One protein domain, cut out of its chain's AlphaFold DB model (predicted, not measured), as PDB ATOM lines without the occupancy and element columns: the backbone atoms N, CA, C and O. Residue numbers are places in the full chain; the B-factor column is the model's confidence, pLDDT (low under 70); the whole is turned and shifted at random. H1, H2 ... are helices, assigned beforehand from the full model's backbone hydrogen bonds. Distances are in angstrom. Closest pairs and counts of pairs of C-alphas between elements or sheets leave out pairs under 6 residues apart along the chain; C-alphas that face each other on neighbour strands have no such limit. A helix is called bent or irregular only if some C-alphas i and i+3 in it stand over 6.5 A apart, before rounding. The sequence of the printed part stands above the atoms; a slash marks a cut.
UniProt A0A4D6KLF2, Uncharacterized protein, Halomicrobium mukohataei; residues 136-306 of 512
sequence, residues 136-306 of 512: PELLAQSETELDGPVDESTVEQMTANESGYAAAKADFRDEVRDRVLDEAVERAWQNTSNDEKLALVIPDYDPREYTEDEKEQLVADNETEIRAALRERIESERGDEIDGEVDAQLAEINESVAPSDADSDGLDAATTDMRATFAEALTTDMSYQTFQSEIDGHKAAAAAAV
ATOM      1  N   PRO A 136     168.084-142.388 423.875       87.19
ATOM      2  CA  PRO A 136     168.915-142.565 425.066       87.19
ATOM      3  C   PRO A 136     168.095-142.755 426.347       87.19
ATOM      4  O   PRO A 136     168.363-143.681 427.104       87.19
ATOM      5  N   GLU A 137     167.049-141.946 426.558       86.94
ATOM      6  CA  GLU A 137     166.176-142.064 427.737       86.94
ATOM      7  C   GLU A 137     165.462-143.421 427.789       86.94
ATOM      8  O   GLU A 137     165.404-144.042 428.849       86.94
ATOM      9  N   LEU A 138     164.956-143.908 426.649       87.00
ATOM     10  CA  LEU A 138     164.298-145.217 426.564       87.00
ATOM     11  C   LEU A 138     165.268-146.371 426.847       87.00
ATOM     12  O   LEU A 138     164.913-147.319 427.546       87.00
ATOM     13  N   LEU A 139     166.498-146.286 426.336       83.88
ATOM     14  CA  LEU A 139     167.526-147.298 426.579       83.88
ATOM     15  C   LEU A 139     168.028-147.271 428.027       83.88
ATOM     16  O   LEU A 139     168.257-148.336 428.593       83.88
ATOM     17  N   ALA A 140     168.144-146.094 428.644       82.50
ATOM     18  CA  ALA A 140     168.527-145.956 430.049       82.50
ATOM     19  C   ALA A 140     167.459-146.504 431.014       82.50
ATOM     20  O   ALA A 140     167.793-146.960 432.106       82.50
ATOM     21  N   GLN A 141     166.181-146.463 430.621       78.44
ATOM     22  CA  GLN A 141     165.079-147.049 431.390       78.44
ATOM     23  C   GLN A 141     164.989-148.571 431.251       78.44
ATOM     24  O   GLN A 141     164.485-149.235 432.157       78.44
ATOM     25  N   SER A 142     165.474-149.144 430.145       74.44
ATOM     26  CA  SER A 142     165.646-150.591 430.057       74.44
ATOM     27  C   SER A 142     166.823-150.987 430.953       74.44
ATOM     28  O   SER A 142     167.951-150.599 430.677       74.44
ATOM     29  N   GLU A 143     166.593-151.761 432.021       67.44
ATOM     30  CA  GLU A 143     167.656-152.260 432.928       67.44
ATOM     31  C   GLU A 143     168.737-153.097 432.213       67.44
ATOM     32  O   GLU A 143     169.712-153.551 432.811       67.44
ATOM     33  N   THR A 144     168.555-153.341 430.924       66.50
ATOM     34  CA  THR A 144     169.479-154.042 430.062       66.50
ATOM     35  C   THR A 144     170.742-153.193 429.885       66.50
ATOM     36  O   THR A 144     170.732-152.174 429.197       66.50
ATOM     37  N   GLU A 145     171.866-153.613 430.467       66.50
ATOM     38  CA  GLU A 145     173.162-152.978 430.206       66.50
ATOM     39  C   GLU A 145     173.426-152.942 428.688       66.50
ATOM     40  O   GLU A 145     173.141-153.900 427.958       66.50
ATOM     41  N   LEU A 146     173.906-151.802 428.184       64.56
ATOM     42  CA  LEU A 146     174.442-151.683 426.828       64.56
ATOM     43  C   LEU A 146     175.820-152.357 426.815       64.56
ATOM     44  O   LEU A 146     176.852-151.697 426.854       64.56
ATOM     45  N   ASP A 147     175.836-153.685 426.867       64.00
ATOM     46  CA  ASP A 147     177.076-154.453 426.821       64.00
ATOM     47  C   ASP A 147     177.453-154.639 425.344       64.00
ATOM     48  O   ASP A 147     176.819-155.406 424.617       64.00
ATOM     49  N   GLY A 148     178.417-153.856 424.850       70.62
ATOM     50  CA  GLY A 148     178.803-153.899 423.442       70.62
ATOM     51  C   GLY A 148     179.455-152.622 422.902       70.62
ATOM     52  O   GLY A 148     179.856-151.750 423.668       70.62
ATOM     53  N   PRO A 149     179.584-152.514 421.567       68.50
ATOM     54  CA  PRO A 149     180.198-151.367 420.894       68.50
ATOM     55  C   PRO A 149     179.332-150.097 420.874       68.50
ATOM     56  O   PRO A 149     179.779-149.068 420.382       68.50
ATOM     57  N   VAL A 150     178.086-150.174 421.347       81.50
ATOM     58  CA  VAL A 150     177.127-149.065 421.330       81.50
ATOM     59  C   VAL A 150     176.991-148.530 422.746       81.50
ATOM     60  O   VAL A 150     176.343-149.160 423.578       81.50
ATOM     61  N   ASP A 151     177.583-147.372 423.019       86.69
ATOM     62  CA  ASP A 151     177.378-146.649 424.275       86.69
ATOM     63  C   ASP A 151     176.356-145.505 424.126       86.69
ATOM     64  O   ASP A 151     175.908-145.172 423.026       86.69
ATOM     65  N   GLU A 152     175.966-144.894 425.249       87.81
ATOM     66  CA  GLU A 152     175.017-143.770 425.281       87.81
ATOM     67  C   GLU A 152     175.480-142.601 424.396       87.81
ATOM     68  O   GLU A 152     174.677-142.010 423.673       87.81
ATOM     69  N   SER A 153     176.787-142.317 424.373       90.75
ATOM     70  CA  SER A 153     177.349-141.225 423.573       90.75
ATOM     71  C   SER A 153     177.237-141.486 422.068       90.75
ATOM     72  O   SER A 153     176.918-140.580 421.296       90.75
ATOM     73  N   THR A 154     177.401-142.744 421.660       91.94
ATOM     74  CA  THR A 154     177.239-143.209 420.282       91.94
ATOM     75  C   THR A 154     175.777-143.091 419.854       91.94
ATOM     76  O   THR A 154     175.484-142.570 418.777       91.94
ATOM     77  N   VAL A 155     174.840-143.498 420.719       93.06
ATOM     78  CA  VAL A 155     173.392-143.365 420.476       93.06
ATOM     79  C   VAL A 155     173.003-141.898 420.290       93.06
ATOM     80  O   VAL A 155     172.312-141.557 419.325       93.06
ATOM     81  N   GLU A 156     173.455-141.013 421.180       93.88
ATOM     82  CA  GLU A 156     173.210-139.572 421.072       93.88
ATOM     83  C   GLU A 156     173.758-139.005 419.756       93.88
ATOM     84  O   GLU A 156     173.051-138.298 419.032       93.88
ATOM     85  N   GLN A 157     174.998-139.350 419.400       94.81
ATOM     86  CA  GLN A 157     175.641-138.861 418.183       94.81
ATOM     87  C   GLN A 157     174.922-139.348 416.917       94.81
ATOM     88  O   GLN A 157     174.687-138.554 415.999       94.81
ATOM     89  N   MET A 158     174.529-140.625 416.874       96.56
ATOM     90  CA  MET A 158     173.828-141.221 415.735       96.56
ATOM     91  C   MET A 158     172.410-140.677 415.560       96.56
ATOM     92  O   MET A 158     171.947-140.523 414.430       96.56
ATOM     93  N   THR A 159     171.715-140.362 416.652       95.94
ATOM     94  CA  THR A 159     170.333-139.858 416.598       95.94
ATOM     95  C   THR A 159     170.249-138.343 416.391       95.94
ATOM     96  O   THR A 159     169.232-137.859 415.896       95.94
ATOM     97  N   ALA A 160     171.319-137.588 416.668       95.38
ATOM     98  CA  ALA A 160     171.311-136.128 416.590       95.38
ATOM     99  C   ALA A 160     171.079-135.560 415.177       95.38
ATOM    100  O   ALA A 160     170.362-134.570 415.028       95.38
ATOM    101  N   ASN A 161     171.752-136.099 414.151       96.69
ATOM    102  CA  ASN A 161     171.630-135.684 412.743       96.69
ATOM    103  C   ASN A 161     172.450-136.602 411.811       96.69
ATOM    104  O   ASN A 161     173.304-137.358 412.268       96.69
ATOM    105  N   GLU A 162     172.261-136.466 410.493       97.94
ATOM    106  CA  GLU A 162     172.971-137.244 409.457       97.94
ATOM    107  C   GLU A 162     174.504-137.147 409.560       97.94
ATOM    108  O   GLU A 162     175.207-138.133 409.345       97.94
ATOM    109  N   SER A 163     175.046-135.974 409.915       97.94
ATOM    110  CA  SER A 163     176.500-135.810 410.053       97.94
ATOM    111  C   SER A 163     177.056-136.507 411.295       97.94
ATOM    112  O   SER A 163     178.140-137.080 411.224       97.94
ATOM    113  N   GLY A 164     176.303-136.507 412.401       97.25
ATOM    114  CA  GLY A 164     176.634-137.251 413.615       97.25
ATOM    115  C   GLY A 164     176.599-138.756 413.370       97.25
ATOM    116  O   GLY A 164     177.553-139.447 413.702       97.25
ATOM    117  N   TYR A 165     175.573-139.239 412.670       97.50
ATOM    118  CA  TYR A 165     175.474-140.626 412.222       97.50
ATOM    119  C   TYR A 165     176.680-141.071 411.385       97.50
ATOM    120  O   TYR A 165     177.299-142.091 411.678       97.50
ATOM    121  N   ALA A 166     177.053-140.293 410.364       97.75
ATOM    122  CA  ALA A 166     178.202-140.619 409.521       97.75
ATOM    123  C   ALA A 166     179.530-140.588 410.296       97.75
ATOM    124  O   ALA A 166     180.393-141.428 410.045       97.75
ATOM    125  N   ALA A 167     179.686-139.644 411.233       97.56
ATOM    126  CA  ALA A 167     180.861-139.559 412.095       97.56
ATOM    127  C   ALA A 167     180.967-140.778 413.019       97.56
ATOM    128  O   ALA A 167     181.989-141.448 412.991       97.56
ATOM    129  N   ALA A 168     179.889-141.140 413.722       96.75
ATOM    130  CA  ALA A 168     179.865-142.309 414.602       96.75
ATOM    131  C   ALA A 168     180.216-143.610 413.855       96.75
ATOM    132  O   ALA A 168     180.981-144.430 414.355       96.75
ATOM    133  N   LYS A 169     179.725-143.782 412.619       96.75
ATOM    134  CA  LYS A 169     180.095-144.927 411.767       96.75
ATOM    135  C   LYS A 169     181.575-144.940 411.393       96.75
ATOM    136  O   LYS A 169     182.187-146.004 411.380       96.75
ATOM    137  N   ALA A 170     182.128-143.782 411.037       96.94
ATOM    138  CA  ALA A 170     183.537-143.665 410.680       96.94
ATOM    139  C   ALA A 170     184.433-143.936 411.893       96.94
ATOM    140  O   ALA A 170     185.325-144.772 411.794       96.94
ATOM    141  N   ASP A 171     184.125-143.314 413.033       96.50
ATOM    142  CA  ASP A 171     184.848-143.488 414.293       96.50
ATOM    143  C   ASP A 171     184.829-144.967 414.719       96.50
ATOM    144  O   ASP A 171     185.877-145.557 414.972       96.50
ATOM    145  N   PHE A 172     183.661-145.618 414.673       95.94
ATOM    146  CA  PHE A 172     183.541-147.043 414.983       95.94
ATOM    147  C   PHE A 172     184.347-147.935 414.026       95.94
ATOM    148  O   PHE A 172     185.027-148.872 414.453       95.94
ATOM    149  N   ARG A 173     184.308-147.655 412.716       95.88
ATOM    150  CA  ARG A 173     185.091-148.406 411.723       95.88
ATOM    151  C   ARG A 173     186.592-148.219 411.936       95.88
ATOM    152  O   ARG A 173     187.335-149.190 411.798       95.88
ATOM    153  N   ASP A 174     187.029-147.013 412.285       96.25
ATOM    154  CA  ASP A 174     188.424-146.708 412.595       96.25
ATOM    155  C   ASP A 174     188.882-147.438 413.867       96.25
ATOM    156  O   ASP A 174     189.960-148.029 413.866       96.25
ATOM    157  N   GLU A 175     188.045-147.523 414.906       95.50
ATOM    158  CA  GLU A 175     188.338-148.315 416.110       95.50
ATOM    159  C   GLU A 175     188.486-149.815 415.813       95.50
ATOM    160  O   GLU A 175     189.397-150.479 416.322       95.50
ATOM    161  N   VAL A 176     187.607-150.369 414.973       95.44
ATOM    162  CA  VAL A 176     187.700-151.769 414.527       95.44
ATOM    163  C   VAL A 176     188.963-151.972 413.687       95.44
ATOM    164  O   VAL A 176     189.692-152.941 413.903       95.44
ATOM    165  N   ARG A 177     189.280-151.037 412.783       96.69
ATOM    166  CA  ARG A 177     190.504-151.053 411.968       96.69
ATOM    167  C   ARG A 177     191.760-150.998 412.819       96.69
ATOM    168  O   ARG A 177     192.679-151.778 412.579       96.69
ATOM    169  N   ASP A 178     191.787-150.149 413.837       96.75
ATOM    170  CA  ASP A 178     192.909-150.048 414.760       96.75
ATOM    171  C   ASP A 178     193.113-151.343 415.551       96.75
ATOM    172  O   ASP A 178     194.257-151.780 415.688       96.75
ATOM    173  N   ARG A 179     192.027-152.002 415.982       95.81
ATOM    174  CA  ARG A 179     192.074-153.304 416.667       95.81
ATOM    175  C   ARG A 179     192.599-154.418 415.760       95.81
ATOM    176  O   ARG A 179     193.510-155.145 416.155       95.81
ATOM    177  N   VAL A 180     192.072-154.530 414.539       96.69
ATOM    178  CA  VAL A 180     192.551-155.487 413.522       96.69
ATOM    179  C   VAL A 180     194.035-155.258 413.235       96.69
ATOM    180  O   VAL A 180     194.830-156.200 413.186       96.69
ATOM    181  N   LEU A 181     194.434-153.995 413.086       96.75
ATOM    182  CA  LEU A 181     195.809-153.619 412.807       96.75
ATOM    183  C   LEU A 181     196.738-153.918 413.993       96.75
ATOM    184  O   LEU A 181     197.835-154.431 413.777       96.75
ATOM    185  N   ASP A 182     196.307-153.683 415.232       97.38
ATOM    186  CA  ASP A 182     197.044-154.064 416.444       97.38
ATOM    187  C   ASP A 182     197.245-155.582 416.536       97.38
ATOM    188  O   ASP A 182     198.357-156.050 416.804       97.38
ATOM    189  N   GLU A 183     196.208-156.369 416.247       96.88
ATOM    190  CA  GLU A 183     196.300-157.831 416.194       96.88
ATOM    191  C   GLU A 183     197.247-158.308 415.086       96.88
ATOM    192  O   GLU A 183     198.045-159.232 415.287       96.88
ATOM    193  N   ALA A 184     197.201-157.670 413.915       96.38
ATOM    194  CA  ALA A 184     198.103-157.958 412.808       96.38
ATOM    195  C   ALA A 184     199.560-157.601 413.153       96.38
ATOM    196  O   ALA A 184     200.466-158.384 412.843       96.38
ATOM    197  N   VAL A 185     199.792-156.467 413.825       97.31
ATOM    198  CA  VAL A 185     201.110-156.045 414.323       97.31
ATOM    199  C   VAL A 185     201.629-157.027 415.363       97.31
ATOM    200  O   VAL A 185     202.781-157.439 415.262       97.31
ATOM    201  N   GLU A 186     200.810-157.464 416.320       97.75
ATOM    202  CA  GLU A 186     201.215-158.459 417.320       97.75
ATOM    203  C   GLU A 186     201.563-159.799 416.655       97.75
ATOM    204  O   GLU A 186     202.599-160.406 416.938       97.75
ATOM    205  N   ARG A 187     200.759-160.242 415.684       96.88
ATOM    206  CA  ARG A 187     201.045-161.456 414.910       96.88
ATOM    207  C   ARG A 187     202.345-161.327 414.115       96.88
ATOM    208  O   ARG A 187     203.126-162.277 414.067       96.88
ATOM    209  N   ALA A 188     202.602-160.174 413.501       96.06
ATOM    210  CA  ALA A 188     203.859-159.901 412.807       96.06
ATOM    211  C   ALA A 188     205.036-159.849 413.790       96.06
ATOM    212  O   ALA A 188     206.079-160.445 413.525       96.06
ATOM    213  N   TRP A 189     204.855-159.220 414.951       96.50
ATOM    214  CA  TRP A 189     205.846-159.137 416.016       96.50
ATOM    215  C   TRP A 189     206.294-160.525 416.481       96.50
ATOM    216  O   TRP A 189     207.491-160.775 416.594       96.50
ATOM    217  N   GLN A 190     205.367-161.462 416.686       96.81
ATOM    218  CA  GLN A 190     205.707-162.823 417.116       96.81
ATOM    219  C   GLN A 190     206.387-163.659 416.020       96.81
ATOM    220  O   GLN A 190     207.188-164.541 416.325       96.81
ATOM    221  N   ASN A 191     206.087-163.392 414.745       96.12
ATOM    222  CA  ASN A 191     206.576-164.193 413.618       96.12
ATOM    223  C   ASN A 191     207.847-163.639 412.947       96.12
ATOM    224  O   ASN A 191     208.475-164.352 412.166       96.12
ATOM    225  N   THR A 192     208.226-162.391 413.232       95.50
ATOM    226  CA  THR A 192     209.378-161.715 412.614       95.50
ATOM    227  C   THR A 192     210.649-161.934 413.435       95.50
ATOM    228  O   THR A 192     210.629-161.854 414.666       95.50
ATOM    229  N   SER A 193     211.773-162.191 412.765       96.94
ATOM    230  CA  SER A 193     213.065-162.380 413.439       96.94
ATOM    231  C   SER A 193     213.608-161.078 414.048       96.94
ATOM    232  O   SER A 193     213.253-159.983 413.613       96.94
ATOM    233  N   ASN A 194     214.505-161.173 415.041       96.69
ATOM    234  CA  ASN A 194     215.126-159.985 415.648       96.69
ATOM    235  C   ASN A 194     215.907-159.148 414.619       96.69
ATOM    236  O   ASN A 194     215.867-157.924 414.681       96.69
ATOM    237  N   ASP A 195     216.549-159.795 413.641       97.19
ATOM    238  CA  ASP A 195     217.253-159.112 412.550       97.19
ATOM    239  C   ASP A 195     216.302-158.244 411.712       97.19
ATOM    240  O   ASP A 195     216.585-157.081 411.435       97.19
ATOM    241  N   GLU A 196     215.152-158.797 411.326       95.56
ATOM    242  CA  GLU A 196     214.146-158.083 410.536       95.56
ATOM    243  C   GLU A 196     213.481-156.961 411.335       95.56
ATOM    244  O   GLU A 196     213.258-155.884 410.791       95.56
ATOM    245  N   LYS A 197     213.208-157.182 412.628       96.56
ATOM    246  CA  LYS A 197     212.683-156.154 413.539       96.56
ATOM    247  C   LYS A 197     213.627-154.958 413.641       96.56
ATOM    248  O   LYS A 197     213.193-153.821 413.487       96.56
ATOM    249  N   LEU A 198     214.919-155.206 413.863       96.19
ATOM    250  CA  LEU A 198     215.924-154.148 413.996       96.19
ATOM    251  C   LEU A 198     216.182-153.416 412.676       96.19
ATOM    252  O   LEU A 198     216.387-152.202 412.688       96.19
ATOM    253  N   ALA A 199     216.097-154.114 411.539       96.56
ATOM    254  CA  ALA A 199     216.225-153.504 410.217       96.56
ATOM    255  C   ALA A 199     215.133-152.463 409.900       96.56
ATOM    256  O   ALA A 199     215.329-151.640 409.008       96.56
ATOM    257  N   LEU A 200     213.997-152.480 410.611       95.50
ATOM    258  CA  LEU A 200     212.928-151.488 410.437       95.50
ATOM    259  C   LEU A 200     213.254-150.134 411.075       95.50
ATOM    260  O   LEU A 200     212.764-149.113 410.601       95.50
ATOM    261  N   VAL A 201     214.060-150.118 412.140       96.62
ATOM    262  CA  VAL A 201     214.309-148.910 412.950       96.62
ATOM    263  C   VAL A 201     215.753-148.420 412.893       96.62
ATOM    264  O   VAL A 201     215.998-147.233 413.103       96.62
ATOM    265  N   ILE A 202     216.715-149.290 412.568       94.38
ATOM    266  CA  ILE A 202     218.131-148.932 412.431       94.38
ATOM    267  C   ILE A 202     218.472-148.773 410.940       94.38
ATOM    268  O   ILE A 202     218.517-149.772 410.214       94.38
ATOM    269  N   PRO A 203     218.757-147.547 410.460       93.88
ATOM    270  CA  PRO A 203     219.244-147.339 409.101       93.88
ATOM    271  C   PRO A 203     220.548-148.106 408.869       93.88
ATOM    272  O   PRO A 203     221.442-148.070 409.711       93.88
ATOM    273  N   ASP A 204     220.662-148.766 407.717       92.81
ATOM    274  CA  ASP A 204     221.847-149.543 407.321       92.81
ATOM    275  C   ASP A 204     222.221-150.690 408.289       92.81
ATOM    276  O   ASP A 204     223.394-151.033 408.428       92.81
ATOM    277  N   TYR A 205     221.232-151.308 408.945       94.44
ATOM    278  CA  TYR A 205     221.434-152.451 409.843       94.44
ATOM    279  C   TYR A 205     222.221-153.613 409.193       94.44
ATOM    280  O   TYR A 205     221.794-154.173 408.180       94.44
ATOM    281  N   ASP A 206     223.338-154.027 409.813       95.31
ATOM    282  CA  ASP A 206     224.075-155.254 409.473       95.31
ATOM    283  C   ASP A 206     223.922-156.306 410.598       95.31
ATOM    284  O   ASP A 206     224.448-156.121 411.701       95.31
ATOM    285  N   PRO A 207     223.269-157.457 410.340       92.69
ATOM    286  CA  PRO A 207     223.024-158.495 411.348       92.69
ATOM    287  C   PRO A 207     224.298-159.164 411.889       92.69
ATOM    288  O   PRO A 207     224.224-159.943 412.840       92.69
ATOM    289  N   ARG A 208     225.469-158.915 411.282       94.81
ATOM    290  CA  ARG A 208     226.769-159.444 411.732       94.81
ATOM    291  C   ARG A 208     227.452-158.568 412.775       94.81
ATOM    292  O   ARG A 208     228.429-159.022 413.372       94.81
ATOM    293  N   GLU A 209     226.985-157.336 412.961       95.31
ATOM    294  CA  GLU A 209     227.572-156.392 413.917       95.31
ATOM    295  C   GLU A 209     227.122-156.648 415.362       95.31
ATOM    296  O   GLU A 209     227.788-156.188 416.287       95.31
ATOM    297  N   TYR A 210     226.061-157.438 415.557       94.50
ATOM    298  CA  TYR A 210     225.438-157.694 416.856       94.50
ATOM    299  C   TYR A 210     225.337-159.193 417.153       94.50
ATOM    300  O   TYR A 210     225.029-160.000 416.273       94.50
ATOM    301  N   THR A 211     225.583-159.579 418.404       96.81
ATOM    302  CA  THR A 211     225.296-160.933 418.905       96.81
ATOM    303  C   THR A 211     223.799-161.122 419.174       96.81
ATOM    304  O   THR A 211     223.066-160.148 419.295       96.81
ATOM    305  N   GLU A 212     223.321-162.366 419.281       95.94
ATOM    306  CA  GLU A 212     221.888-162.638 419.507       95.94
ATOM    307  C   GLU A 212     221.350-162.009 420.803       95.94
ATOM    308  O   GLU A 212     220.280-161.408 420.782       95.94
ATOM    309  N   ASP A 213     222.125-162.051 421.891       96.75
ATOM    310  CA  ASP A 213     221.749-161.429 423.169       96.75
ATOM    311  C   ASP A 213     221.664-159.892 423.044       96.75
ATOM    312  O   ASP A 213     220.778-159.254 423.611       96.75
ATOM    313  N   GLU A 214     222.570-159.277 422.271       96.19
ATOM    314  CA  GLU A 214     222.532-157.834 421.993       96.19
ATOM    315  C   GLU A 214     221.333-157.464 421.120       96.19
ATOM    316  O   GLU A 214     220.707-156.435 421.356       96.19
ATOM    317  N   LYS A 215     220.978-158.302 420.139       97.25
ATOM    318  CA  LYS A 215     219.785-158.090 419.310       97.25
ATOM    319  C   LYS A 215     218.512-158.164 420.142       97.25
ATOM    320  O   LYS A 215     217.639-157.327 419.962       97.25
ATOM    321  N   GLU A 216     218.404-159.137 421.044       97.00
ATOM    322  CA  GLU A 216     217.246-159.264 421.934       97.00
ATOM    323  C   GLU A 216     217.096-158.025 422.827       97.00
ATOM    324  O   GLU A 216     216.005-157.458 422.909       97.00
ATOM    325  N   GLN A 217     218.200-157.537 423.404       96.81
ATOM    326  CA  GLN A 217     218.195-156.300 424.183       96.81
ATOM    327  C   GLN A 217     217.797-155.087 423.331       96.81
ATOM    328  O   GLN A 217     216.959-154.298 423.752       96.81
ATOM    329  N   LEU A 218     218.345-154.951 422.120       96.44
ATOM    330  CA  LEU A 218     218.001-153.849 421.217       96.44
ATOM    331  C   LEU A 218     216.535-153.905 420.772       96.44
ATOM    332  O   LEU A 218     215.897-152.862 420.672       96.44
ATOM    333  N   VAL A 219     215.977-155.091 420.518       97.50
ATOM    334  CA  VAL A 219     214.553-155.239 420.183       97.50
ATOM    335  C   VAL A 219     213.681-154.826 421.365       97.50
ATOM    336  O   VAL A 219     212.702-154.115 421.159       97.50
ATOM    337  N   ALA A 220     214.044-155.223 422.588       97.06
ATOM    338  CA  ALA A 220     213.329-154.817 423.795       97.06
ATOM    339  C   ALA A 220     213.413-153.298 424.030       97.06
ATOM    340  O   ALA A 220     212.410-152.665 424.355       97.06
ATOM    341  N   ASP A 221     214.587-152.700 423.816       97.75
ATOM    342  CA  ASP A 221     214.810-151.266 424.016       97.75
ATOM    343  C   ASP A 221     214.077-150.403 422.969       97.75
ATOM    344  O   ASP A 221     213.695-149.274 423.275       97.75
ATOM    345  N   ASN A 222     213.853-150.925 421.755       96.94
ATOM    346  CA  ASN A 222     213.200-150.212 420.645       96.94
ATOM    347  C   ASN A 222     211.795-150.763 420.313       96.94
ATOM    348  O   ASN A 222     211.282-150.521 419.220       96.94
ATOM    349  N   GLU A 223     211.149-151.505 421.221       97.25
ATOM    350  CA  GLU A 223     209.894-152.218 420.927       97.25
ATOM    351  C   GLU A 223     208.797-151.304 420.357       97.25
ATOM    352  O   GLU A 223     208.201-151.627 419.330       97.25
ATOM    353  N   THR A 224     208.560-150.141 420.969       97.69
ATOM    354  CA  THR A 224     207.533-149.184 420.520       97.69
ATOM    355  C   THR A 224     207.787-148.685 419.097       97.69
ATOM    356  O   THR A 224     206.860-148.596 418.294       97.69
ATOM    357  N   GLU A 225     209.042-148.372 418.771       97.44
ATOM    358  CA  GLU A 225     209.437-147.845 417.460       97.44
ATOM    359  C   GLU A 225     209.329-148.929 416.386       97.44
ATOM    360  O   GLU A 225     208.826-148.677 415.293       97.44
ATOM    361  N   ILE A 226     209.720-150.161 416.722       97.25
ATOM    362  CA  ILE A 226     209.593-151.307 415.824       97.25
ATOM    363  C   ILE A 226     208.114-151.637 415.593       97.25
ATOM    364  O   ILE A 226     207.723-151.877 414.453       97.25
ATOM    365  N   ARG A 227     207.266-151.622 416.633       97.50
ATOM    366  CA  ARG A 227     205.812-151.828 416.491       97.50
ATOM    367  C   ARG A 227     205.171-150.746 415.621       97.50
ATOM    368  O   ARG A 227     204.357-151.078 414.764       97.50
ATOM    369  N   ALA A 228     205.568-149.483 415.778       97.50
ATOM    370  CA  ALA A 228     205.102-148.394 414.921       97.50
ATOM    371  C   ALA A 228     205.541-148.582 413.455       97.50
ATOM    372  O   ALA A 228     204.719-148.456 412.550       97.50
ATOM    373  N   ALA A 229     206.801-148.962 413.217       96.75
ATOM    374  CA  ALA A 229     207.305-149.244 411.871       96.75
ATOM    375  C   ALA A 229     206.626-150.472 411.234       96.75
ATOM    376  O   ALA A 229     206.331-150.475 410.040       96.75
ATOM    377  N   LEU A 230     206.334-151.511 412.026       96.38
ATOM    378  CA  LEU A 230     205.535-152.658 411.589       96.38
ATOM    379  C   LEU A 230     204.112-152.237 411.219       96.38
ATOM    380  O   LEU A 230     203.618-152.691 410.192       96.38
ATOM    381  N   ARG A 231     203.476-151.365 412.013       97.38
ATOM    382  CA  ARG A 231     202.141-150.822 411.723       97.38
ATOM    383  C   ARG A 231     202.120-150.117 410.368       97.38
ATOM    384  O   ARG A 231     201.329-150.493 409.511       97.38
ATOM    385  N   GLU A 232     203.035-149.170 410.153       96.81
ATOM    386  CA  GLU A 232     203.147-148.418 408.893       96.81
ATOM    387  C   GLU A 232     203.403-149.350 407.698       96.81
ATOM    388  O   GLU A 232     202.794-149.214 406.635       96.81
ATOM    389  N   ARG A 233     204.275-150.348 407.880       95.69
ATOM    390  CA  ARG A 233     204.563-151.336 406.843       95.69
ATOM    391  C   ARG A 233     203.349-152.205 406.515       95.69
ATOM    392  O   ARG A 233     203.083-152.423 405.337       95.69
ATOM    393  N   ILE A 234     202.629-152.706 407.522       96.00
ATOM    394  CA  ILE A 234     201.419-153.521 407.329       96.00
ATOM    395  C   ILE A 234     200.345-152.701 406.624       96.00
ATOM    396  O   ILE A 234     199.762-153.188 405.663       96.00
ATOM    397  N   GLU A 235     200.120-151.457 407.038       94.69
ATOM    398  CA  GLU A 235     199.132-150.586 406.400       94.69
ATOM    399  C   GLU A 235     199.479-150.310 404.925       94.69
ATOM    400  O   GLU A 235     198.612-150.375 404.056       94.69
ATOM    401  N   SER A 236     200.760-150.090 404.616       96.25
ATOM    402  CA  SER A 236     201.238-149.835 403.250       96.25
ATOM    403  C   SER A 236     201.222-151.078 402.347       96.25
ATOM    404  O   SER A 236     200.842-150.998 401.178       96.25
ATOM    405  N   GLU A 237     201.638-152.239 402.862       96.38
ATOM    406  CA  GLU A 237     201.770-153.470 402.070       96.38
ATOM    407  C   GLU A 237     200.480-154.306 402.032       96.38
ATOM    408  O   GLU A 237     200.259-155.035 401.064       96.38
ATOM    409  N   ARG A 238     199.655-154.238 403.084       94.88
ATOM    410  CA  ARG A 238     198.495-155.116 403.320       94.88
ATOM    411  C   ARG A 238     197.207-154.345 403.629       94.88
ATOM    412  O   ARG A 238     196.273-154.947 404.145       94.88
ATOM    413  N   GLY A 239     197.125-153.054 403.295       94.62
ATOM    414  CA  GLY A 239     195.935-152.226 403.536       94.62
ATOM    415  C   GLY A 239     194.628-152.870 403.057       94.62
ATOM    416  O   GLY A 239     193.708-153.017 403.852       94.62
ATOM    417  N   ASP A 240     194.593-153.378 401.819       96.12
ATOM    418  CA  ASP A 240     193.408-154.057 401.261       96.12
ATOM    419  C   ASP A 240     193.006-155.325 402.049       96.12
ATOM    420  O   ASP A 240     191.832-155.685 402.107       96.12
ATOM    421  N   GLU A 241     193.976-156.038 402.635       95.56
ATOM    422  CA  GLU A 241     193.714-157.231 403.450       95.56
ATOM    423  C   GLU A 241     193.186-156.847 404.834       95.56
ATOM    424  O   GLU A 241     192.244-157.472 405.311       95.56
ATOM    425  N   ILE A 242     193.749-155.795 405.441       96.50
ATOM    426  CA  ILE A 242     193.257-155.227 406.702       96.50
ATOM    427  C   ILE A 242     191.821-154.738 406.530       96.50
ATOM    428  O   ILE A 242     190.977-155.078 407.348       96.50
ATOM    429  N   ASP A 243     191.514-154.018 405.451       95.75
ATOM    430  CA  ASP A 243     190.153-153.542 405.194       95.75
ATOM    431  C   ASP A 243     189.168-154.718 405.011       95.75
ATOM    432  O   ASP A 243     188.042-154.664 405.502       95.75
ATOM    433  N   GLY A 244     189.609-155.823 404.396       96.75
ATOM    434  CA  GLY A 244     188.823-157.059 404.314       96.75
ATOM    435  C   GLY A 244     188.630-157.773 405.661       96.75
ATOM    436  O   GLY A 244     187.553-158.314 405.914       96.75
ATOM    437  N   GLU A 245     189.642-157.779 406.536       95.81
ATOM    438  CA  GLU A 245     189.527-158.286 407.913       95.81
ATOM    439  C   GLU A 245     188.597-157.398 408.763       95.81
ATOM    440  O   GLU A 245     187.813-157.923 409.552       95.81
ATOM    441  N   VAL A 246     188.619-156.076 408.558       96.12
ATOM    442  CA  VAL A 246     187.691-155.122 409.190       96.12
ATOM    443  C   VAL A 246     186.255-155.412 408.784       96.12
ATOM    444  O   VAL A 246     185.404-155.561 409.655       96.12
ATOM    445  N   ASP A 247     185.978-155.557 407.487       96.62
ATOM    446  CA  ASP A 247     184.629-155.886 407.012       96.62
ATOM    447  C   ASP A 247     184.146-157.241 407.568       96.62
ATOM    448  O   ASP A 247     182.971-157.391 407.908       96.62
ATOM    449  N   ALA A 248     185.049-158.218 407.724       96.25
ATOM    450  CA  ALA A 248     184.728-159.501 408.347       96.25
ATOM    451  C   ALA A 248     184.410-159.369 409.848       96.25
ATOM    452  O   ALA A 248     183.434-159.965 410.304       96.25
ATOM    453  N   GLN A 249     185.179-158.573 410.602       94.56
ATOM    454  CA  GLN A 249     184.889-158.307 412.017       94.56
ATOM    455  C   GLN A 249     183.583-157.529 412.198       94.56
ATOM    456  O   GLN A 249     182.803-157.855 413.088       94.56
ATOM    457  N   LEU A 250     183.307-156.531 411.354       93.94
ATOM    458  CA  LEU A 250     182.038-155.799 411.385       93.94
ATOM    459  C   LEU A 250     180.851-156.742 411.141       93.94
ATOM    460  O   LEU A 250     179.858-156.671 411.863       93.94
ATOM    461  N   ALA A 251     180.970-157.665 410.180       93.94
ATOM    462  CA  ALA A 251     179.944-158.674 409.925       93.94
ATOM    463  C   ALA A 251     179.750-159.640 411.109       93.94
ATOM    464  O   ALA A 251     178.612-159.969 411.439       93.94
ATOM    465  N   GLU A 252     180.834-160.062 411.769       93.31
ATOM    466  CA  GLU A 252     180.775-160.907 412.970       93.31
ATOM    467  C   GLU A 252     180.101-160.183 414.146       93.31
ATOM    468  O   GLU A 252     179.237-160.755 414.812       93.31
ATOM    469  N   ILE A 253     180.434-158.904 414.366       90.69
ATOM    470  CA  ILE A 253     179.781-158.066 415.380       90.69
ATOM    471  C   ILE A 253     178.281-157.974 415.087       90.69
ATOM    472  O   ILE A 253     177.476-158.208 415.989       90.69
ATOM    473  N   ASN A 254     177.899-157.715 413.833       89.81
ATOM    474  CA  ASN A 254     176.495-157.643 413.431       89.81
ATOM    475  C   ASN A 254     175.738-158.951 413.717       89.81
ATOM    476  O   ASN A 254     174.653-158.930 414.288       89.81
ATOM    477  N   GLU A 255     176.327-160.100 413.373       88.56
ATOM    478  CA  GLU A 255     175.726-161.417 413.627       88.56
ATOM    479  C   GLU A 255     175.601-161.722 415.129       88.56
ATOM    480  O   GLU A 255     174.647-162.374 415.546       88.56
ATOM    481  N   SER A 256     176.528-161.226 415.955       87.00
ATOM    482  CA  SER A 256     176.501-161.433 417.410       87.00
ATOM    483  C   SER A 256     175.451-160.596 418.149       87.00
ATOM    484  O   SER A 256     174.991-161.011 419.213       87.00
ATOM    485  N   VAL A 257     175.085-159.431 417.600       83.19
ATOM    486  CA  VAL A 257     174.091-158.510 418.184       83.19
ATOM    487  C   VAL A 257     172.699-158.720 417.586       83.19
ATOM    488  O   VAL A 257     171.708-158.300 418.181       83.19
ATOM    489  N   ALA A 258     172.608-159.399 416.437       79.62
ATOM    490  CA  ALA A 258     171.333-159.789 415.860       79.62
ATOM    491  C   ALA A 258     170.476-160.502 416.923       79.62
ATOM    492  O   ALA A 258     170.981-161.391 417.621       79.62
ATOM    493  N   PRO A 259     169.196-160.120 417.070       72.88
ATOM    494  CA  PRO A 259     168.337-160.686 418.091       72.88
ATOM    495  C   PRO A 259     168.295-162.200 417.893       72.88
ATOM    496  O   PRO A 259     167.854-162.701 416.860       72.88
ATOM    497  N   SER A 260     168.782-162.953 418.882       73.06
ATOM    498  CA  SER A 260     168.423-164.365 418.969       73.06
ATOM    499  C   SER A 260     166.901-164.422 419.064       73.06
ATOM    500  O   SER A 260     166.361-163.605 419.805       73.06
ATOM    501  N   ASP A 261     166.239-165.360 418.371       68.56
ATOM    502  CA  ASP A 261     164.772-165.582 418.350       68.56
ATOM    503  C   ASP A 261     164.143-165.884 419.741       68.56
ATOM    504  O   ASP A 261     163.183-166.644 419.859       68.56
ATOM    505  N   ALA A 262     164.723-165.390 420.831       61.41
ATOM    506  CA  ALA A 262     164.173-165.444 422.162       61.41
ATOM    507  C   ALA A 262     162.806-164.759 422.160       61.41
ATOM    508  O   ALA A 262     162.657-163.663 421.628       61.41
ATOM    509  N   ASP A 263     161.835-165.431 422.777       68.81
ATOM    510  CA  ASP A 263     160.461-164.978 422.987       68.81
ATOM    511  C   ASP A 263     160.414-163.756 423.939       68.81
ATOM    512  O   ASP A 263     159.838-163.823 425.027       68.81
ATOM    513  N   SER A 264     161.096-162.658 423.603       73.75
ATOM    514  CA  SER A 264     160.901-161.375 424.266       73.75
ATOM    515  C   SER A 264     159.598-160.779 423.741       73.75
ATOM    516  O   SER A 264     159.390-160.650 422.537       73.75
ATOM    517  N   ASP A 265     158.698-160.444 424.660       78.81
ATOM    518  CA  ASP A 265     157.433-159.785 424.347       78.81
ATOM    519  C   ASP A 265     157.481-158.333 424.837       78.81
ATOM    520  O   ASP A 265     158.037-158.013 425.892       78.81
ATOM    521  N   GLY A 266     156.839-157.439 424.089       85.31
ATOM    522  CA  GLY A 266     156.598-156.065 424.512       85.31
ATOM    523  C   GLY A 266     157.843-155.166 424.503       85.31
ATOM    524  O   GLY A 266     158.515-155.035 423.481       85.31
ATOM    525  N   LEU A 267     158.114-154.489 425.626       84.19
ATOM    526  CA  LEU A 267     159.169-153.469 425.727       84.19
ATOM    527  C   LEU A 267     160.580-154.052 425.521       84.19
ATOM    528  O   LEU A 267     161.414-153.424 424.869       84.19
ATOM    529  N   ASP A 268     160.836-155.260 426.022       84.88
ATOM    530  CA  ASP A 268     162.142-155.919 425.897       84.88
ATOM    531  C   ASP A 268     162.448-156.275 424.438       84.88
ATOM    532  O   ASP A 268     163.582-156.131 423.982       84.88
ATOM    533  N   ALA A 269     161.426-156.672 423.675       87.50
ATOM    534  CA  ALA A 269     161.544-156.930 422.243       87.50
ATOM    535  C   ALA A 269     161.899-155.644 421.494       87.50
ATOM    536  O   ALA A 269     162.909-155.579 420.803       87.50
ATOM    537  N   ALA A 270     161.125-154.579 421.721       89.50
ATOM    538  CA  ALA A 270     161.327-153.315 421.027       89.50
ATOM    539  C   ALA A 270     162.681-152.661 421.356       89.50
ATOM    540  O   ALA A 270     163.319-152.087 420.476       89.50
ATOM    541  N   THR A 271     163.151-152.760 422.603       88.25
ATOM    542  CA  THR A 271     164.477-152.253 423.003       88.25
ATOM    543  C   THR A 271     165.614-153.115 422.458       88.25
ATOM    544  O   THR A 271     166.659-152.574 422.091       88.25
ATOM    545  N   THR A 272     165.417-154.431 422.347       88.06
ATOM    546  CA  THR A 272     166.368-155.330 421.677       88.06
ATOM    547  C   THR A 272     166.470-154.996 420.191       88.06
ATOM    548  O   THR A 272     167.579-154.844 419.682       88.06
ATOM    549  N   ASP A 273     165.339-154.788 419.517       91.00
ATOM    550  CA  ASP A 273     165.318-154.415 418.106       91.00
ATOM    551  C   ASP A 273     166.008-153.066 417.865       91.00
ATOM    552  O   ASP A 273     166.826-152.953 416.956       91.00
ATOM    553  N   MET A 274     165.785-152.061 418.727       92.06
ATOM    554  CA  MET A 274     166.517-150.787 418.638       92.06
ATOM    555  C   MET A 274     168.032-151.002 418.669       92.06
ATOM    556  O   MET A 274     168.752-150.413 417.865       92.06
ATOM    557  N   ARG A 275     168.533-151.842 419.586       89.62
ATOM    558  CA  ARG A 275     169.972-152.144 419.702       89.62
ATOM    559  C   ARG A 275     170.501-152.837 418.457       89.62
ATOM    560  O   ARG A 275     171.580-152.482 417.987       89.62
ATOM    561  N   ALA A 276     169.733-153.782 417.922       91.06
ATOM    562  CA  ALA A 276     170.057-154.451 416.674       91.06
ATOM    563  C   ALA A 276     170.169-153.439 415.527       91.06
ATOM    564  O   ALA A 276     171.169-153.451 414.817       91.06
ATOM    565  N   THR A 277     169.239-152.483 415.423       94.88
ATOM    566  CA  THR A 277     169.306-151.394 414.437       94.88
ATOM    567  C   THR A 277     170.546-150.513 414.617       94.88
ATOM    568  O   THR A 277     171.164-150.135 413.624       94.88
ATOM    569  N   PHE A 278     170.967-150.189 415.848       94.31
ATOM    570  CA  PHE A 278     172.224-149.451 416.074       94.31
ATOM    571  C   PHE A 278     173.451-150.249 415.622       94.31
ATOM    572  O   PHE A 278     174.311-149.708 414.924       94.31
ATOM    573  N   ALA A 279     173.532-151.528 415.990       92.56
ATOM    574  CA  ALA A 279     174.638-152.392 415.594       92.56
ATOM    575  C   ALA A 279     174.681-152.596 414.074       92.56
ATOM    576  O   ALA A 279     175.746-152.461 413.468       92.56
ATOM    577  N   GLU A 280     173.534-152.830 413.437       94.75
ATOM    578  CA  GLU A 280     173.419-152.941 411.984       94.75
ATOM    579  C   GLU A 280     173.817-151.630 411.306       94.75
ATOM    580  O   GLU A 280     174.590-151.621 410.347       94.75
ATOM    581  N   ALA A 281     173.362-150.494 411.832       96.00
ATOM    582  CA  ALA A 281     173.716-149.189 411.302       96.00
ATOM    583  C   ALA A 281     175.222-148.904 411.359       96.00
ATOM    584  O   ALA A 281     175.749-148.299 410.422       96.00
ATOM    585  N   LEU A 282     175.905-149.334 412.423       95.75
ATOM    586  CA  LEU A 282     177.353-149.182 412.591       95.75
ATOM    587  C   LEU A 282     178.170-150.142 411.719       95.75
ATOM    588  O   LEU A 282     179.262-149.790 411.277       95.75
ATOM    589  N   THR A 283     177.653-151.340 411.460       95.44
ATOM    590  CA  THR A 283     178.396-152.426 410.798       95.44
ATOM    591  C   THR A 283     178.092-152.578 409.308       95.44
ATOM    592  O   THR A 283     178.857-153.229 408.597       95.44
ATOM    593  N   THR A 284     177.012-151.971 408.809       95.00
ATOM    594  CA  THR A 284     176.559-152.096 407.413       95.00
ATOM    595  C   THR A 284     176.496-150.749 406.686       95.00
ATOM    596  O   THR A 284     176.687-149.685 407.271       95.00
ATOM    597  N   ASP A 285     176.153-150.762 405.395       95.31
ATOM    598  CA  ASP A 285     175.920-149.558 404.580       95.31
ATOM    599  C   ASP A 285     174.510-148.948 404.762       95.31
ATOM    600  O   ASP A 285     174.005-148.259 403.870       95.31
ATOM    601  N   MET A 286     173.847-149.187 405.902       97.62
ATOM    602  CA  MET A 286     172.533-148.605 406.198       97.62
ATOM    603  C   MET A 286     172.555-147.074 406.044       97.62
ATOM    604  O   MET A 286     173.487-146.389 406.482       97.62
ATOM    605  N   SER A 287     171.521-146.541 405.386       98.00
ATOM    606  CA  SER A 287     171.349-145.099 405.205       98.00
ATOM    607  C   SER A 287     170.755-144.455 406.460       98.00
ATOM    608  O   SER A 287     169.978-145.090 407.170       98.00
ATOM    609  N   TYR A 288     171.033-143.168 406.690       97.75
ATOM    610  CA  TYR A 288     170.468-142.438 407.832       97.75
ATOM    611  C   TYR A 288     168.930-142.437 407.846       97.75
ATOM    612  O   TYR A 288     168.321-142.560 408.902       97.75
ATOM    613  N   GLN A 289     168.293-142.346 406.674       98.12
ATOM    614  CA  GLN A 289     166.829-142.366 406.557       98.12
ATOM    615  C   GLN A 289     166.243-143.733 406.930       98.12
ATOM    616  O   GLN A 289     165.211-143.792 407.593       98.12
ATOM    617  N   THR A 290     166.905-144.820 406.523       98.19
ATOM    618  CA  THR A 290     166.523-146.188 406.911       98.19
ATOM    619  C   THR A 290     166.666-146.367 408.416       98.19
ATOM    620  O   THR A 290     165.701-146.749 409.065       98.19
ATOM    621  N   PHE A 291     167.820-145.982 408.964       97.56
ATOM    622  CA  PHE A 291     168.093-146.020 410.396       97.56
ATOM    623  C   PHE A 291     167.036-145.258 411.208       97.56
ATOM    624  O   PHE A 291     166.453-145.815 412.131       97.56
ATOM    625  N   GLN A 292     166.729-144.007 410.839       97.62
ATOM    626  CA  GLN A 292     165.689-143.232 411.522       97.62
ATOM    627  C   GLN A 292     164.316-143.896 411.427       97.62
ATOM    628  O   GLN A 292     163.621-143.992 412.431       97.62
ATOM    629  N   SER A 293     163.932-144.372 410.239       97.62
ATOM    630  CA  SER A 293     162.634-145.016 410.042       97.62
ATOM    631  C   SER A 293     162.483-146.292 410.872       97.62
ATOM    632  O   SER A 293     161.384-146.562 411.356       97.62
ATOM    633  N   GLU A 294     163.543-147.087 411.006       96.94
ATOM    634  CA  GLU A 294     163.534-148.300 411.825       96.94
ATOM    635  C   GLU A 294     163.480-147.952 413.308       96.94
ATOM    636  O   GLU A 294     162.582-148.420 414.003       96.94
ATOM    637  N   ILE A 295     164.340-147.041 413.778       95.62
ATOM    638  CA  ILE A 295     164.315-146.566 415.166       95.62
ATOM    639  C   ILE A 295     162.944-145.991 415.534       95.62
ATOM    640  O   ILE A 295     162.395-146.365 416.567       95.62
ATOM    641  N   ASP A 296     162.347-145.140 414.698       95.94
ATOM    642  CA  ASP A 296     161.007-144.594 414.943       95.94
ATOM    643  C   ASP A 296     159.936-145.696 414.969       95.94
ATOM    644  O   ASP A 296     159.012-145.649 415.787       95.94
ATOM    645  N   GLY A 297     160.077-146.718 414.119       96.31
ATOM    646  CA  GLY A 297     159.233-147.912 414.129       96.31
ATOM    647  C   GLY A 297     159.341-148.690 415.441       96.31
ATOM    648  O   GLY A 297     158.322-148.984 416.069       96.31
ATOM    649  N   HIS A 298     160.562-148.956 415.906       94.69
ATOM    650  CA  HIS A 298     160.808-149.629 417.181       94.69
ATOM    651  C   HIS A 298     160.353-148.776 418.371       94.69
ATOM    652  O   HIS A 298     159.810-149.315 419.331       94.69
ATOM    653  N   LYS A 299     160.471-147.442 418.305       94.69
ATOM    654  CA  LYS A 299     159.935-146.530 419.332       94.69
ATOM    655  C   LYS A 299     158.419-146.600 419.402       94.69
ATOM    656  O   LYS A 299     157.865-146.643 420.496       94.69
ATOM    657  N   ALA A 300     157.743-146.623 418.255       95.31
ATOM    658  CA  ALA A 300     156.295-146.779 418.210       95.31
ATOM    659  C   ALA A 300     155.856-148.147 418.762       95.31
ATOM    660  O   ALA A 300     154.877-148.211 419.501       95.31
ATOM    661  N   ALA A 301     156.600-149.218 418.464       93.69
ATOM    662  CA  ALA A 301     156.347-150.547 419.018       93.69
ATOM    663  C   ALA A 301     156.577-150.600 420.539       93.69
ATOM    664  O   ALA A 301     155.736-151.130 421.261       93.69
ATOM    665  N   ALA A 302     157.663-149.996 421.036       91.56
ATOM    666  CA  ALA A 302     157.937-149.861 422.465       91.56
ATOM    667  C   ALA A 302     156.820-149.082 423.172       91.56
ATOM    668  O   ALA A 302     156.320-149.519 424.205       91.56
ATOM    669  N   ALA A 303     156.392-147.959 422.590       93.06
ATOM    670  CA  ALA A 303     155.301-147.145 423.111       93.06
ATOM    671  C   ALA A 303     153.999-147.946 423.219       93.06
ATOM    672  O   ALA A 303     153.392-147.961 424.289       93.06
ATOM    673  N   ALA A 304     153.608-148.649 422.152       94.44
ATOM    674  CA  ALA A 304     152.412-149.488 422.148       94.44
ATOM    675  C   ALA A 304     152.503-150.608 423.195       94.44
ATOM    676  O   ALA A 304     151.580-150.795 423.977       94.44
ATOM    677  N   ALA A 305     153.647-151.291 423.290       91.56
ATOM    678  CA  ALA A 305     153.858-152.345 424.277       91.56
ATOM    679  C   ALA A 305     153.766-151.848 425.730       91.56
ATOM    680  O   ALA A 305     153.219-152.542 426.591       91.56
ATOM    681  N   VAL A 306     154.300-150.658 426.023       90.69
ATOM    682  CA  VAL A 306     154.171-150.033 427.347       90.69
ATOM    683  C   VAL A 306     152.727-149.604 427.602       90.69
ATOM    684  O   VAL A 306     152.234-149.816 428.710       90.69
TER     685      VAL A 306
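What this domain is: This is residues 136 to 306 of the 512 residues of an uncharacterized protein of Halomicrobium mukohataei (UniProt A0A4D6KLF2). Two long helices make the middle of a long, loose rod: H3, and H6, which is sharply bent and folds back across H3, both of its arms packing on it. At one end, H4, H5 and the loop of residues 200 to 211 make a small head; at the other, H7 and H8 form a helical hairpin, with the short H1 and H2 near H7. The printed part has 171 residues with eight named helices, H1 to H8 in chain order, and no named strand: the class is all helix. The whole is loose, with a radius of gyration of the C-alphas of 22.6 A, and spans 76 by 29 by 24 A.

How they stand to each other: H6, residues 223 to 257, was assigned as one helix by its hydrogen bonds but is bent, with C-alphas 237 and 240 8.4 A apart; its arms, H6a to residue 237 and H6b from residue 240, stand at 83 degrees, about perpendicular. H3, residues 162 to 191, touches H6a with residues 181 to 189 alone, at a steep tilt of 67 degrees; the closest C-alphas are those of Val 185 and Arg 231, 5.9 A apart. Residues 173 to 181 of H3 touch H6b, closest at the C-alphas of Arg 177 and Val 246, 5.7 A. H7, residues 267 to 283, forms a hairpin with H6b at a shallow tilt of 3 degrees, opposite ways, closest at the C-alphas of Leu 250 and Thr 283, 5.0 A. H7 also touches H3, closest at the C-alphas of Lys 169 and Leu 282, 5.1 A. H8, residues 288 to 306, forms a hairpin with H7 at 11 degrees, the C-alphas of Leu 267 and Ala 302 being closest at 5.0 A. H2, residues 152 to 160, forms a hairpin with H3, closest at the C-alphas of Met 158 and Tyr 165, 3.9 A. H1, residues 136 to 141, and H2 only just touch, with 3 pairs of C-alphas within 8 A, the closest being Pro 136 and Glu 152 at 6.2 A. H4, residues 194 to 199, touches H5, residues 212 to 221, closest at the C-alphas of Asn 194 and Lys 215, 6.2 A. H5 and H7 are apart. In each helix or arm, every O i to N i+4 pair is within hydrogen-bond range.

Where its parts are: H1 begins at C-alpha 136, (168.915, -142.565, 425.066). H3 is 43.3 A from first to last C-alpha and ends at C-alpha 191, (206.576, -164.193, 413.618). H6a is 20.6 A long, H6b 26.1 A, H7 24.4 A and H8 26.5 A, ending at C-alpha 306, (154.171, -150.033, 427.347).

The domain as a whole: The C-alphas farthest apart are those of Glu 209 and Ala 304, at 75.9 A. The printed part has no cut. The link from H4 to H5, 12 residues, is long. The mean pLDDT of the printed part is 92.2; residues 143 to 147, 149 and 261 to 263 are under 70.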